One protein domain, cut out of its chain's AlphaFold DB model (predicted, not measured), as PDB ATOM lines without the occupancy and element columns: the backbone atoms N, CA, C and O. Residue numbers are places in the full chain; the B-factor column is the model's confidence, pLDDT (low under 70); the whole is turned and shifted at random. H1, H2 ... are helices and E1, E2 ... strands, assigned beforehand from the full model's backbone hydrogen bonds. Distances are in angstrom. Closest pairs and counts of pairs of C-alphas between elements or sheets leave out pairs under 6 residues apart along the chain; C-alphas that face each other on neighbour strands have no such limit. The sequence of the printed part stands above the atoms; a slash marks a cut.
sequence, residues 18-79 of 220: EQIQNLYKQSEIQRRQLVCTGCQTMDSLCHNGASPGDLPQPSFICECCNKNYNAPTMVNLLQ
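Overview. This is residues 18 to 79 of the 220 residues of an uncharacterized protein of Rhizopus microsporus ATCC 52813 (UniProt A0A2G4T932). A small antiparallel sheet of three short strands, E1, E2 and E3, sits near the middle of the domain, and two helices, H1 and H2, which touch each other at a slant, only graze the sheet. Two long loops, residues 30 to 44 and residues 48 to 58, reach to opposite ends of the longest axis. The printed part has 62 residues, with two named helices and three named strands in the order H1, E1, E2, E3, H2; the sheet's order is E1, E2, E3. The class is mixed, helices and strands, with under half of the residues in named elements. The whole is compact, with a radius of gyration of the C-alphas of 10.9 A and spans of 29 by 22 by 16 A.

Arrangement. H1, residues 18 to 29, only grazes the sheet, with its residues 24 to 28. It is near E1, residues 45 to 47, with 7 pairs of C-alphas within 10 A. E1 and E2, residues 59 to 62, form a hairpin, antiparallel at 148 degrees; N 46 and O 61 are within hydrogen-bond range at 2.8 A, as are N 61 and O 46 at 2.8 A. E2 and E3, residues 68 to 70, form a second hairpin, antiparallel at 147 degrees, with N 60 and O 69 at 2.9 A and N 69 and O 60 at 2.7 A. The three strands make a meander, each strand the antiparallel neighbour of the one before, with E1 and E3 as edge strands. H2, residues 71 to 78, only grazes the sheet, with its residues 71 to 77; its closest C-alphas to E2 are those of Ala 71 and Ser 59, 6.2 A apart. H2 touches H1, the closest C-alphas being those of Leu 23 and Val 75, 6.9 A apart, at a steep tilt of 41 degrees, the same way. In H1 and H2 every O i to N i+4 pair is within hydrogen-bond range.

Along the chain. H1 runs 16.6 A from C-alpha 18 at (45.145, -14.434, 92.580) to C-alpha 29. E1 is 6.9 A long, E2 10.2 A and E3 6.7 A; C-alpha 59, where E2 begins, is at (44.122, -23.863, 80.223). H2 runs 10.3 A and ends with C-alpha 78 at (33.665, -24.420, 89.378).

Size, cuts and confidence. The two C-alphas farthest apart are those of Gln 40 and Pro 52, at 30.4 A. The printed part has no cut. The links from H1 to E1 and from E1 to E2 are long, with 15 and 11 residues; those from E2 to E3 and from E3 to H2 are tight. The mean pLDDT of the printed part is 75.9, and residues 48 to 58 and residue 79 are under 70.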
ATOM      1  N   GLU A  18      45.749 -13.832  91.384       75.56
ATOM      2  CA  GLU A  18      45.145 -14.434  92.580       75.56
ATOM      3  C   GLU A  18      43.923 -15.295  92.240       75.56
ATOM      4  O   GLU A  18      43.777 -16.407  92.749       75.56
ATOM      5  N   GLN A  19      43.062 -14.824  91.331       74.88
ATOM      6  CA  GLN A  19      41.914 -15.596  90.850       74.88
ATOM      7  C   GLN A  19      42.362 -16.860  90.111       74.88
ATOM      8  O   GLN A  19      41.760 -17.914  90.285       74.88
ATOM      9  N   ILE A  20      43.449 -16.779  89.342       76.38
ATOM     10  CA  ILE A  20      44.059 -17.924  88.657       76.38
ATOM     11  C   ILE A  20      44.604 -18.948  89.663       76.38
ATOM     12  O   ILE A  20      44.364 -20.145  89.509       76.38
ATOM     13  N   GLN A  21      45.290 -18.512  90.720       76.38
ATOM     14  CA  GLN A  21      45.765 -19.429  91.763       76.38
ATOM     15  C   GLN A  21      44.615 -20.094  92.526       76.38
ATOM     16  O   GLN A  21      44.669 -21.293  92.803       76.38
ATOM     17  N   ASN A  22      43.562 -19.340  92.844       80.81
ATOM     18  CA  ASN A  22      42.377 -19.893  93.493       80.81
ATOM     19  C   ASN A  22      41.636 -20.876  92.584       80.81
ATOM     20  O   ASN A  22      41.201 -21.920  93.062       80.81
ATOM     21  N   LEU A  23      41.565 -20.594  91.281       79.25
ATOM     22  CA  LEU A  23      41.025 -21.509  90.277       79.25
ATOM     23  C   LEU A  23      41.765 -22.842  90.262       79.25
ATOM     24  O   LEU A  23      41.121 -23.886  90.263       79.25
ATOM     25  N   TYR A  24      43.100 -22.824  90.296       77.62
ATOM     26  CA  TYR A  24      43.882 -24.058  90.366       77.62
ATOM     27  C   TYR A  24      43.558 -24.861  91.625       77.62
ATOM     28  O   TYR A  24      43.188 -26.031  91.522       77.62
ATOM     29  N   LYS A  25      43.590 -24.218  92.797       80.62
ATOM     30  CA  LYS A  25      43.264 -24.869  94.073       80.62
ATOM     31  C   LYS A  25      41.852 -25.459  94.072       80.62
ATOM     32  O   LYS A  25      41.665 -26.610  94.450       80.62
ATOM     33  N   GLN A  26      40.858 -24.696  93.621       80.38
ATOM     34  CA  GLN A  26      39.474 -25.168  93.538       80.38
ATOM     35  C   GLN A  26      39.324 -26.317  92.544       80.38
ATOM     36  O   GLN A  26      38.647 -27.295  92.851       80.38
ATOM     37  N   SER A  27      39.995 -26.240  91.392       79.50
ATOM     38  CA  SER A  27      39.973 -27.308  90.394       79.50
ATOM     39  C   SER A  27      40.588 -28.610  90.901       79.50
ATOM     40  O   SER A  27      40.080 -29.672  90.563       79.50
ATOM     41  N   GLU A  28      41.620 -28.555  91.749       79.25
ATOM     42  CA  GLU A  28      42.189 -29.748  92.384       79.25
ATOM     43  C   GLU A  28      41.245 -30.339  93.435       79.25
ATOM     44  O   GLU A  28      41.040 -31.553  93.460       79.25
ATOM     45  N   ILE A  29      40.627 -29.492  94.263       81.69
ATOM     46  CA  ILE A  29      39.685 -29.925  95.307       81.69
ATOM     47  C   ILE A  29      38.439 -30.567  94.683       81.69
ATOM     48  O   ILE A  29      37.979 -31.615  95.137       81.69
ATOM     49  N   GLN A  30      37.896 -29.954  93.631       79.00
ATOM     50  CA  GLN A  30      36.657 -30.378  92.979       79.00
ATOM     51  C   GLN A  30      36.891 -31.256  91.745       79.00
ATOM     52  O   GLN A  30      35.938 -31.571  91.038       79.00
ATOM     53  N   ARG A  31      38.128 -31.706  91.489       80.06
ATOM     54  CA  ARG A  31      38.505 -32.434  90.264       80.06
ATOM     55  C   ARG A  31      37.553 -33.586  89.927       80.06
ATOM     56  O   ARG A  31      37.078 -33.694  88.802       80.06
ATOM     57  N   ARG A  32      37.201 -34.387  90.936       78.00
ATOM     58  CA  ARG A  32      36.310 -35.554  90.802       78.00
ATOM     59  C   ARG A  32      34.847 -35.201  90.520       78.00
ATOM     60  O   ARG A  32      34.088 -36.062  90.098       78.00
ATOM     61  N   GLN A  33      34.452 -33.960  90.792       79.81
ATOM     62  CA  GLN A  33      33.098 -33.440  90.589       79.81
ATOM     63  C   GLN A  33      32.985 -32.639  89.284       79.81
ATOM     64  O   GLN A  33      31.880 -32.330  88.844       79.81
ATOM     65  N   LEU A  34      34.113 -32.317  88.643       81.12
ATOM     66  CA  LEU A  34      34.128 -31.591  87.385       81.12
ATOM     67  C   LEU A  34      33.688 -32.485  86.225       81.12
ATOM     68  O   LEU A  34      34.287 -33.526  85.943       81.12
ATOM     69  N   VAL A  35      32.664 -32.021  85.515       83.62
ATOM     70  CA  VAL A  35      32.120 -32.670  84.323       83.62
ATOM     71  C   VAL A  35      32.596 -31.923  83.084       83.62
ATOM     72  O   VAL A  35      32.382 -30.718  82.937       83.62
ATOM     73  N   CYS A  36      33.210 -32.639  82.143       85.56
ATOM     74  CA  CYS A  36      33.531 -32.064  80.844       85.56
ATOM     75  C   CYS A  36      32.244 -31.777  80.052       85.56
ATOM     76  O   CYS A  36      31.520 -32.699  79.693       85.56
ATOM     77  N   THR A  37      31.981 -30.525  79.664       84.81
ATOM     78  CA  THR A  37      30.789 -30.187  78.853       84.81
ATOM     79  C   THR A  37      30.816 -30.753  77.433       84.81
ATOM     80  O   THR A  37      29.806 -30.740  76.741       84.81
ATOM     81  N   GLY A  38      31.978 -31.212  76.958       83.50
ATOM     82  CA  GLY A  38      32.134 -31.814  75.634       83.50
ATOM     83  C   GLY A  38      31.755 -33.294  75.570       83.50
ATOM     84  O   GLY A  38      31.162 -33.712  74.585       83.50
ATOM     85  N   CYS A  39      32.105 -34.082  76.590       86.00
ATOM     86  CA  CYS A  39      31.901 -35.540  76.593       86.00
ATOM     87  C   CYS A  39      31.173 -36.075  77.834       86.00
ATOM     88  O   CYS A  39      30.955 -37.274  77.928       86.00
ATOM     89  N   GLN A  40      30.794 -35.201  78.768       83.06
ATOM     90  CA  GLN A  40      30.102 -35.519  80.024       83.06
ATOM     91  C   GLN A  40      30.864 -36.463  80.967       83.06
ATOM     92  O   GLN A  40      30.331 -36.878  81.992       83.06
ATOM     93  N   THR A  41      32.134 -36.757  80.682       82.00
ATOM     94  CA  THR A  41      32.963 -37.585  81.554       82.00
ATOM     95  C   THR A  41      33.420 -36.797  82.782       82.00
ATOM     96  O   THR A  41      34.001 -35.710  82.654       82.00
ATOM     97  N   MET A  42      33.177 -37.363  83.964       82.12
ATOM     98  CA  MET A  42      33.683 -36.864  85.248       82.12
ATOM     99  C   MET A  42      35.186 -37.120  85.396       82.12
ATOM    100  O   MET A  42      35.711 -38.052  84.793       82.12
ATOM    101  N   ASP A  43      35.867 -36.301  86.203       78.25
ATOM    102  CA  ASP A  43      37.290 -36.461  86.575       78.25
ATOM    103  C   ASP A  43      38.271 -36.489  85.386       78.25
ATOM    104  O   ASP A  43      39.404 -36.955  85.480       78.25
ATOM    105  N   SER A  44      37.839 -35.971  84.235       79.19
ATOM    106  CA  SER A  44      38.602 -36.029  82.986       79.19
ATOM    107  C   SER A  44      39.391 -34.754  82.691       79.19
ATOM    108  O   SER A  44      40.094 -34.697  81.690       79.19
ATOM    109  N   LEU A  45      39.246 -33.704  83.502       80.81
ATOM    110  CA  LEU A  45      39.861 -32.401  83.255       80.81
ATOM    111  C   LEU A  45      41.233 -32.303  83.925       80.81
ATOM    112  O   LEU A  45      41.347 -32.353  85.148       80.81
ATOM    113  N   CYS A  46      42.262 -32.099  83.110       77.88
ATOM    114  CA  CYS A  46      43.640 -31.898  83.532       77.88
ATOM    115  C   CYS A  46      44.094 -30.476  83.225       77.88
ATOM    116  O   CYS A  46      43.718 -29.892  82.210       77.88
ATOM    117  N   HIS A  47      44.909 -29.901  84.104       76.94
ATOM    118  CA  HIS A  47      45.544 -28.620  83.833       76.94
ATOM    119  C   HIS A  47      46.770 -28.844  82.946       76.94
ATOM    120  O   HIS A  47      47.539 -29.783  83.162       76.94
ATOM    121  N   ASN A  48      46.997 -27.961  81.976       67.50
ATOM    122  CA  ASN A  48      48.328 -27.876  81.393       67.50
ATOM    123  C   ASN A  48      49.243 -27.237  82.436       67.50
ATOM    124  O   ASN A  48      49.001 -26.105  82.861       67.50
ATOM    125  N   GLY A  49      50.287 -27.961  82.850       57.03
ATOM    126  CA  GLY A  49      51.388 -27.368  83.605       57.03
ATOM    127  C   GLY A  49      51.914 -26.147  82.855       57.03
ATOM    128  O   GLY A  49      51.830 -26.116  81.627       57.03
ATOM    129  N   ALA A  50      52.396 -25.142  83.594       51.38
ATOM    130  CA  ALA A  50      52.914 -23.892  83.049       51.38
ATOM    131  C   ALA A  50      53.885 -24.179  81.893       51.38
ATOM    132  O   ALA A  50      55.056 -24.495  82.102       51.38
ATOM    133  N   SER A  51      53.365 -24.141  80.666       44.84
ATOM    134  CA  SER A  51      54.174 -24.326  79.477       44.84
ATOM    135  C   SER A  51      55.127 -23.135  79.436       44.84
ATOM    136  O   SER A  51      54.661 -22.007  79.592       44.84
ATOM    137  N   PRO A  52      56.440 -23.334  79.238       47.09
ATOM    138  CA  PRO A  52      57.406 -22.238  79.194       47.09
ATOM    139  C   PRO A  52      57.211 -21.291  77.993       47.09
ATOM    140  O   PRO A  52      58.002 -20.372  77.805       47.09
ATOM    141  N   GLY A  53      56.169 -21.494  77.180       48.19
ATOM    142  CA  GLY A  53      55.659 -20.494  76.250       48.19
ATOM    143  C   GLY A  53      54.486 -19.741  76.871       48.19
ATOM    144  O   GLY A  53      53.458 -20.359  77.140       48.19
ATOM    145  N   ASP A  54      54.660 -18.430  77.057       44.84
ATOM    146  CA  ASP A  54      53.679 -17.424  77.490       44.84
ATOM    147  C   ASP A  54      52.222 -17.747  77.109       44.84
ATOM    148  O   ASP A  54      51.694 -17.281  76.095       44.84
ATOM    149  N   LEU A  55      51.527 -18.519  77.946       52.28
ATOM    150  CA  LEU A  55      50.074 -18.584  77.907       52.28
ATOM    151  C   LEU A  55      49.555 -17.590  78.948       52.28
ATOM    152  O   LEU A  55      49.714 -17.830  80.145       52.28
ATOM    153  N   PRO A  56      48.911 -16.485  78.529       58.84
ATOM    154  CA  PRO A  56      48.448 -15.444  79.446       58.84
ATOM    155  C   PRO A  56      47.346 -15.926  80.404       58.84
ATOM    156  O   PRO A  56      46.948 -15.180  81.297       58.84
ATOM    157  N   GLN A  57      46.820 -17.144  80.221       62.94
ATOM    158  CA  GLN A  57      45.775 -17.720  81.061       62.94
ATOM    159  C   GLN A  57      45.943 -19.236  81.233       62.94
ATOM    160  O   GLN A  57      46.379 -19.919  80.300       62.94
ATOM    161  N   PRO A  58      45.538 -19.780  82.395       69.12
ATOM    162  CA  PRO A  58      45.510 -21.216  82.629       69.12
ATOM    163  C   PRO A  58      44.536 -21.890  81.651       69.12
ATOM    164  O   PRO A  58      43.444 -21.377  81.377       69.12
ATOM    165  N   SER A  59      44.942 -23.042  81.116       77.50
ATOM    166  CA  SER A  59      44.122 -23.863  80.223       77.50
ATOM    167  C   SER A  59      43.948 -25.262  80.799       77.50
ATOM    168  O   SER A  59      44.879 -25.839  81.367       77.50
ATOM    169  N   PHE A  60      42.740 -25.790  80.653       83.00
ATOM    170  CA  PHE A  60      42.340 -27.096  81.153       83.00
ATOM    171  C   PHE A  60      41.903 -27.946  79.968       83.00
ATOM    172  O   PHE A  60      41.164 -27.472  79.109       83.00
ATOM    173  N   ILE A  61      42.363 -29.187  79.901       85.69
ATOM    174  CA  ILE A  61      42.098 -30.108  78.800       85.69
ATOM    175  C   ILE A  61      41.338 -31.304  79.345       85.69
ATOM    176  O   ILE A  61      41.723 -31.882  80.355       85.69
ATOM    177  N   CYS A  62      40.265 -31.696  78.668       86.75
ATOM    178  CA  CYS A  62      39.636 -32.980  78.942       86.75
ATOM    179  C   CYS A  62      40.437 -34.121  78.299       86.75
ATOM    180  O   CYS A  62      40.564 -34.147  77.080       86.75
ATOM    181  N   GLU A  63      40.894 -35.096  79.076       86.88
ATOM    182  CA  GLU A  63      41.629 -36.274  78.595       86.88
ATOM    183  C   GLU A  63      40.796 -37.164  77.662       86.88
ATOM    184  O   GLU A  63      41.336 -37.833  76.786       86.88
ATOM    185  N   CYS A  64      39.468 -37.169  77.815       85.38
ATOM    186  CA  CYS A  64      38.597 -38.029  77.017       85.38
ATOM    187  C   CYS A  64      38.300 -37.460  75.623       85.38
ATOM    188  O   CYS A  64      38.153 -38.224  74.673       85.38
ATOM    189  N   CYS A  65      38.160 -36.136  75.488       87.50
ATOM    190  CA  CYS A  65      37.767 -35.506  74.219       87.50
ATOM    191  C   CYS A  65      38.719 -34.412  73.722       87.50
ATOM    192  O   CYS A  65      38.415 -33.752  72.731       87.50
ATOM    193  N   ASN A  66      39.847 -34.199  74.404       84.69
ATOM    194  CA  ASN A  66      40.861 -33.183  74.104       84.69
ATOM    195  C   ASN A  66      40.310 -31.755  73.964       84.69
ATOM    196  O   ASN A  66      40.917 -30.893  73.330       84.69
ATOM    197  N   LYS A  67      39.142 -31.485  74.557       84.69
ATOM    198  CA  LYS A  67      38.534 -30.157  74.532       84.69
ATOM    199  C   LYS A  67      39.244 -29.252  75.533       84.69
ATOM    200  O   LYS A  67      39.382 -29.615  76.700       84.69
ATOM    201  N   ASN A  68      39.631 -28.071  75.060       84.69
ATOM    202  CA  ASN A  68      40.291 -27.045  75.857       84.69
ATOM    203  C   ASN A  68      39.270 -26.094  76.490       84.69
ATOM    204  O   ASN A  68      38.368 -25.590  75.817       84.69
ATOM    205  N   TYR A  69      39.468 -25.801  77.767       82.75
ATOM    206  CA  TYR A  69      38.714 -24.851  78.569       82.75
ATOM    207  C   TYR A  69      39.658 -23.758  79.053       82.75
ATOM    208  O   TYR A  69      40.723 -24.027  79.610       82.75
ATOM    209  N   ASN A  70      39.273 -22.508  78.819       83.62
ATOM    210  CA  ASN A  70      40.001 -21.350  79.326       83.62
ATOM    211  C   ASN A  70      39.604 -21.046  80.783       83.62
ATOM    212  O   ASN A  70      38.573 -21.516  81.271       83.62
ATOM    213  N   ALA A  71      40.412 -20.227  81.457       76.25
ATOM    214  CA  ALA A  71      40.190 -19.831  82.847       76.25
ATOM    215  C   ALA A  71      38.765 -19.311  83.122       76.25
ATOM    216  O   ALA A  71      38.133 -19.825  84.042       76.25
ATOM    217  N   PRO A  72      38.198 -18.376  82.327       77.31
ATOM    218  CA  PRO A  72      36.843 -17.875  82.573       77.31
ATOM    219  C   PRO A  72      35.764 -18.956  82.459       77.31
ATOM    220  O   PRO A  72      34.816 -18.971  83.238       77.31
ATOM    221  N   THR A  73      35.908 -19.894  81.517       78.25
ATOM    222  CA  THR A  73      34.960 -21.012  81.393       78.25
ATOM    223  C   THR A  73      35.062 -21.937  82.601       78.25
ATOM    224  O   THR A  73      34.043 -22.406  83.094       78.25
ATOM    225  N   MET A  74      36.270 -22.158  83.118       79.31
ATOM    226  CA  MET A  74      36.476 -22.962  84.320       79.31
ATOM    227  C   MET A  74      35.942 -22.297  85.583       79.31
ATOM    228  O   MET A  74      35.419 -23.011  86.429       79.31
ATOM    229  N   VAL A  75      35.976 -20.962  85.690       78.94
ATOM    230  CA  VAL A  75      35.269 -20.243  86.769       78.94
ATOM    231  C   VAL A  75      33.790 -20.618  86.761       78.94
ATOM    232  O   VAL A  75      33.253 -20.960  87.804       78.94
ATOM    233  N   ASN A  76      33.144 -20.621  85.594       78.25
ATOM    234  CA  ASN A  76      31.721 -20.959  85.491       78.25
ATOM    235  C   ASN A  76      31.427 -22.440  85.775       78.25
ATOM    236  O   ASN A  76      30.332 -22.761  86.216       78.25
ATOM    237  N   LEU A  77      32.379 -23.340  85.509       75.00
ATOM    238  CA  LEU A  77      32.244 -24.772  85.808       75.00
ATOM    239  C   LEU A  77      32.499 -25.098  87.286       75.00
ATOM    240  O   LEU A  77      31.960 -26.077  87.790       75.00
ATOM    241  N   LEU A  78      33.334 -24.298  87.955       73.62
ATOM    242  CA  LEU A  78      33.665 -24.420  89.378       73.62
ATOM    243  C   LEU A  78      32.719 -23.627  90.276       73.62
ATOM    244  O   LEU A  78      32.625 -23.913  91.468       73.62
ATOM    245  N   GLN A  79      32.028 -22.622  89.734       64.56
ATOM    246  CA  GLN A  79      30.958 -21.962  90.458       64.56
ATOM    247  C   GLN A  79      29.852 -22.992  90.690       64.56
ATOM    248  O   GLN A  79      29.256 -23.471  89.722       64.56
TER     249      GLN A  79